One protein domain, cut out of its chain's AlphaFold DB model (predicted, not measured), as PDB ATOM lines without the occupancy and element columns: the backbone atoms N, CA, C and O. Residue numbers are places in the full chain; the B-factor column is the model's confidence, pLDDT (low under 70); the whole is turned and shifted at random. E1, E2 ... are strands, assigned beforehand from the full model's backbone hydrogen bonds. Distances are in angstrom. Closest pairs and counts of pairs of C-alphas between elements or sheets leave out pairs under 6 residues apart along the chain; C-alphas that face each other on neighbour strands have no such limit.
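This is residues 36 to 75 of the 150 residues of an uncharacterized protein of candidate division KSB1 bacterium (UniProt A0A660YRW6). With little regular structure, this domain is a two-stranded hairpin, E1 and E2, extended by a long loop that leaves the end of E2 and folds back to pair briefly beside it at residues 70 to 71. The 40 printed residues hold no named helix and two named strands, E1 then E2, in one antiparallel sheet; the class is all strand, with 13 residues in named elements. The whole is only just compact, close to loose, with a radius of gyration of the C-alphas of 10.4 A and spans of 29 by 22 by 15 A.

E1, residues 37 to 43, and E2, residues 46 to 51, form an antiparallel hairpin at 151 degrees between directions. N 38 and O 50 are within hydrogen-bond range at 2.8 A, and N 48 and O 40 at 2.9 A. Residues 50 to 51 of E2 pair antiparallel with residues 70 to 71.

E1 is 17.9 A long and begins at C-alpha 37 (24.448, 76.414, -2.300). E2 is 16.5 A long and ends at C-alpha 51 (28.354, 78.528, -4.105).

The C-alphas farthest apart, of Lys 45 and Pro 56, are separated by 30.1 A. The printed part has no cut, and the E1 to E2 link is tight. No printed residue is under 70 in pLDDT.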
ATOM      1  N   TYR A  36      25.525  77.261   1.697       94.88
ATOM      2  CA  TYR A  36      26.073  78.172   0.691       94.88
ATOM      3  C   TYR A  36      25.603  77.882  -0.732       94.88
ATOM      4  O   TYR A  36      25.908  78.663  -1.627       94.88
ATOM      5  N   ASN A  37      24.909  76.766  -0.967       94.62
ATOM      6  CA  ASN A  37      24.448  76.414  -2.300       94.62
ATOM      7  C   ASN A  37      23.136  77.134  -2.610       94.62
ATOM      8  O   ASN A  37      22.103  76.883  -1.982       94.62
ATOM      9  N   TYR A  38      23.192  78.021  -3.592       92.69
ATOM     10  CA  TYR A  38      22.051  78.754  -4.100       92.69
ATOM     11  C   TYR A  38      21.632  78.200  -5.469       92.69
ATOM     12  O   TYR A  38      22.429  78.240  -6.408       92.69
ATOM     13  N   PRO A  39      20.404  77.672  -5.614       92.44
ATOM     14  CA  PRO A  39      19.912  77.200  -6.901       92.44
ATOM     15  C   PRO A  39      19.614  78.388  -7.825       92.44
ATOM     16  O   PRO A  39      18.772  79.233  -7.524       92.44
ATOM     17  N   TYR A  40      20.288  78.438  -8.970       91.12
ATOM     18  CA  TYR A  40      20.101  79.441 -10.009       91.12
ATOM     19  C   TYR A  40      19.511  78.804 -11.266       91.12
ATOM     20  O   TYR A  40      20.093  77.891 -11.856       91.12
ATOM     21  N   LYS A  41      18.344  79.288 -11.689       93.31
ATOM     22  CA  LYS A  41      17.662  78.806 -12.892       93.31
ATOM     23  C   LYS A  41      18.139  79.583 -14.110       93.31
ATOM     24  O   LYS A  41      17.873  80.773 -14.222       93.31
ATOM     25  N   ILE A  42      18.798  78.884 -15.029       92.19
ATOM     26  CA  ILE A  42      19.208  79.430 -16.331       92.19
ATOM     27  C   ILE A  42      18.030  79.371 -17.311       92.19
ATOM     28  O   ILE A  42      17.826  80.270 -18.118       92.19
ATOM     29  N   SER A  43      17.244  78.296 -17.245       93.56
ATOM     30  CA  SER A  43      16.032  78.100 -18.044       93.56
ATOM     31  C   SER A  43      15.022  77.267 -17.258       93.56
ATOM     32  O   SER A  43      15.342  76.744 -16.191       93.56
ATOM     33  N   GLU A  44      13.817  77.072 -17.794       91.69
ATOM     34  CA  GLU A  44      12.784  76.241 -17.155       91.69
ATOM     35  C   GLU A  44      13.251  74.813 -16.835       91.69
ATOM     36  O   GLU A  44      12.769  74.197 -15.885       91.69
ATOM     37  N   LYS A  45      14.199  74.287 -17.621       91.75
ATOM     38  CA  LYS A  45      14.702  72.913 -17.501       91.75
ATOM     39  C   LYS A  45      16.091  72.815 -16.873       91.75
ATOM     40  O   LYS A  45      16.516  71.709 -16.557       91.75
ATOM     41  N   HIS A  46      16.792  73.936 -16.702       89.44
ATOM     42  CA  HIS A  46      18.185  73.934 -16.260       89.44
ATOM     43  C   HIS A  46      18.373  74.808 -15.025       89.44
ATOM     44  O   HIS A  46      18.182  76.025 -15.065       89.44
ATOM     45  N   GLU A  47      18.803  74.160 -13.947       91.75
ATOM     46  CA  GLU A  47      19.171  74.774 -12.678       91.75
ATOM     47  C   GLU A  47      20.617  74.389 -12.355       91.75
ATOM     48  O   GLU A  47      20.980  73.212 -12.420       91.75
ATOM     49  N   ILE A  48      21.436  75.382 -12.022       91.19
ATOM     50  CA  ILE A  48      22.808  75.197 -11.546       91.19
ATOM     51  C   ILE A  48      22.897  75.621 -10.083       91.19
ATOM     52  O   ILE A  48      22.182  76.517  -9.643       91.19
ATOM     53  N   GLY A  49      23.771  74.980  -9.311       92.44
ATOM     54  CA  GLY A  49      24.061  75.409  -7.947       92.44
ATOM     55  C   GLY A  49      25.219  76.400  -7.940       92.44
ATOM     56  O   GLY A  49      26.294  76.090  -8.450       92.44
ATOM     57  N   LEU A  50      25.008  77.573  -7.356       93.25
ATOM     58  CA  LEU A  50      26.029  78.595  -7.145       93.25
ATOM     59  C   LEU A  50      26.478  78.559  -5.684       93.25
ATOM     60  O   LEU A  50      25.649  78.597  -4.778       93.25
ATOM     61  N   CYS A  51      27.777  78.457  -5.437       93.81
ATOM     62  CA  CYS A  51      28.354  78.528  -4.105       93.81
ATOM     63  C   CYS A  51      28.591  79.986  -3.715       93.81
ATOM     64  O   CYS A  51      29.305  80.710  -4.403       93.81
ATOM     65  N   LEU A  52      28.017  80.394  -2.586       94.38
ATOM     66  CA  LEU A  52      28.117  81.753  -2.052       94.38
ATOM     67  C   LEU A  52      29.067  81.851  -0.847       94.38
ATOM     68  O   LEU A  52      28.986  82.803  -0.080       94.38
ATOM     69  N   CYS A  53      29.950  80.870  -0.636       94.69
ATOM     70  CA  CYS A  53      30.835  80.843   0.537       94.69
ATOM     71  C   CYS A  53      31.837  82.005   0.582       94.69
ATOM     72  O   CYS A  53      32.267  82.382   1.667       94.69
ATOM     73  N   HIS A  54      32.189  82.563  -0.577       93.38
ATOM     74  CA  HIS A  54      33.120  83.684  -0.706       93.38
ATOM     75  C   HIS A  54      32.420  85.050  -0.737       93.38
ATOM     76  O   HIS A  54      33.092  86.075  -0.829       93.38
ATOM     77  N   GLN A  55      31.085  85.090  -0.663       92.88
ATOM     78  CA  GLN A  55      30.359  86.353  -0.588       92.88
ATOM     79  C   GLN A  55      30.564  86.982   0.801       92.88
ATOM     80  O   GLN A  55      30.505  86.266   1.805       92.88
ATOM     81  N   PRO A  56      30.767  88.309   0.891       89.06
ATOM     82  CA  PRO A  56      30.915  88.993   2.178       89.06
ATOM     83  C   PRO A  56      29.637  88.897   3.018       89.06
ATOM     84  O   PRO A  56      29.690  88.844   4.244       89.06
ATOM     85  N   GLU A  57      28.487  88.835   2.346       86.88
ATOM     86  CA  GLU A  57      27.174  88.731   2.953       86.88
ATOM     87  C   GLU A  57      26.353  87.643   2.254       86.88
ATOM     88  O   GLU A  57      26.371  87.522   1.032       86.88
ATOM     89  N   LEU A  58      25.612  86.845   3.031       82.19
ATOM     90  CA  LEU A  58      24.693  85.833   2.487       82.19
ATOM     91  C   LEU A  58      23.311  86.404   2.147       82.19
ATOM     92  O   LEU A  58      22.472  85.694   1.594       82.19
ATOM     93  N   ASP A  59      23.054  87.657   2.520       84.81
ATOM     94  CA  ASP A  59      21.805  88.339   2.219       84.81
ATOM     95  C   ASP A  59      21.798  88.798   0.757       84.81
ATOM     96  O   ASP A  59      22.434  89.783   0.384       84.81
ATOM     97  N   LEU A  60      21.039  88.077  -0.068       83.81
ATOM     98  CA  LEU A  60      20.920  88.329  -1.504       83.81
ATOM     99  C   LEU A  60      20.336  89.711  -1.824       83.81
ATOM    100  O   LEU A  60      20.506  90.191  -2.944       83.81
ATOM    101  N   SER A  61      19.656  90.359  -0.869       86.75
ATOM    102  CA  SER A  61      19.110  91.706  -1.059       86.75
ATOM    103  C   SER A  61      20.198  92.768  -1.242       86.75
ATOM    104  O   SER A  61      19.952  93.791  -1.877       86.75
ATOM    105  N   LYS A  62      21.416  92.503  -0.756       85.69
ATOM    106  CA  LYS A  62      22.570  93.402  -0.887       85.69
ATOM    107  C   LYS A  62      23.348  93.211  -2.189       85.69
ATOM    108  O   LYS A  62      24.327  93.913  -2.430       85.69
ATOM    109  N   GLY A  63      22.878  92.308  -3.047       85.50
ATOM    110  CA  GLY A  63      23.513  91.964  -4.310       85.50
ATOM    111  C   GLY A  63      24.457  90.769  -4.191       85.50
ATOM    112  O   GLY A  63      24.810  90.323  -3.103       85.50
ATOM    113  N   ILE A  64      24.838  90.229  -5.348       88.25
ATOM    114  CA  ILE A  64      25.763  89.100  -5.467       88.25
ATOM    115  C   ILE A  64      26.946  89.568  -6.308       88.25
ATOM    116  O   ILE A  64      26.745  90.097  -7.402       88.25
ATOM    117  N   TYR A  65      28.168  89.353  -5.823       91.69
ATOM    118  CA  TYR A  65      29.396  89.688  -6.542       91.69
ATOM    119  C   TYR A  65      29.795  88.517  -7.450       91.69
ATOM    120  O   TYR A  65      30.229  87.487  -6.924       91.69
ATOM    121  N   PRO A  66      29.670  88.621  -8.791       90.38
ATOM    122  CA  PRO A  66      29.839  87.472  -9.686       90.38
ATOM    123  C   PRO A  66      31.243  86.863  -9.663       90.38
ATOM    124  O   PRO A  66      31.398  85.662  -9.838       90.38
ATOM    125  N   ASN A  67      32.261  87.683  -9.403       92.75
ATOM    126  CA  ASN A  67      33.658  87.260  -9.293       92.75
ATOM    127  C   ASN A  67      33.962  86.446  -8.020       92.75
ATOM    128  O   ASN A  67      35.077  85.961  -7.876       92.75
ATOM    129  N   LEU A  68      32.999  86.322  -7.101       92.69
ATOM    130  CA  LEU A  68      33.100  85.555  -5.853       92.69
ATOM    131  C   LEU A  68      32.116  84.369  -5.837       92.69
ATOM    132  O   LEU A  68      31.671  83.939  -4.770       92.69
ATOM    133  N   ILE A  69      31.699  83.890  -7.012       92.56
ATOM    134  CA  ILE A  69      30.787  82.752  -7.159       92.56
ATOM    135  C   ILE A  69      31.537  81.569  -7.761       92.56
ATOM    136  O   ILE A  69      32.113  81.682  -8.841       92.56
ATOM    137  N   ASP A  70      31.411  80.412  -7.118       91.06
ATOM    138  CA  ASP A  70      31.867  79.136  -7.670       91.06
ATOM    139  C   ASP A  70      30.677  78.269  -8.086       91.06
ATOM    140  O   ASP A  70      29.606  78.312  -7.476       91.06
ATOM    141  N   VAL A  71      30.845  77.426  -9.103       90.69
ATOM    142  CA  VAL A  71      29.804  76.465  -9.494       90.69
ATOM    143  C   VAL A  71      29.882  75.240  -8.582       90.69
ATOM    144  O   VAL A  71      30.888  74.540  -8.535       90.69
ATOM    145  N   CYS A  72      28.794  74.948  -7.869       87.62
ATOM    146  CA  CYS A  72      28.675  73.817  -6.952       87.62
ATOM    147  C   CYS A  72      27.452  72.971  -7.322       87.62
ATOM    148  O   CYS A  72      26.337  73.180  -6.843       87.62
ATOM    149  N   TYR A  73      27.670  72.011  -8.219       83.56
ATOM    150  CA  TYR A  73      26.625  71.124  -8.744       83.56
ATOM    151  C   TYR A  73      26.944  69.635  -8.532       83.56
ATOM    152  O   TYR A  73      26.031  68.831  -8.351       83.56
ATOM    153  N   ILE A  74      28.228  69.279  -8.510       84.81
ATOM    154  CA  ILE A  74      28.701  67.894  -8.506       84.81
ATOM    155  C   ILE A  74      28.720  67.361  -7.058       84.81
ATOM    156  O   ILE A  74      29.403  67.946  -6.207       84.81
ATOM    157  N   PRO A  75      27.973  66.285  -6.740       83.88
ATOM    158  CA  PRO A  75      27.923  65.710  -5.395       83.88
ATOM    159  C   PRO A  75      29.280  65.283  -4.840       83.88
ATOM    160  O   PRO A  75      29.542  65.480  -3.655       83.88
TER     161      PRO A  75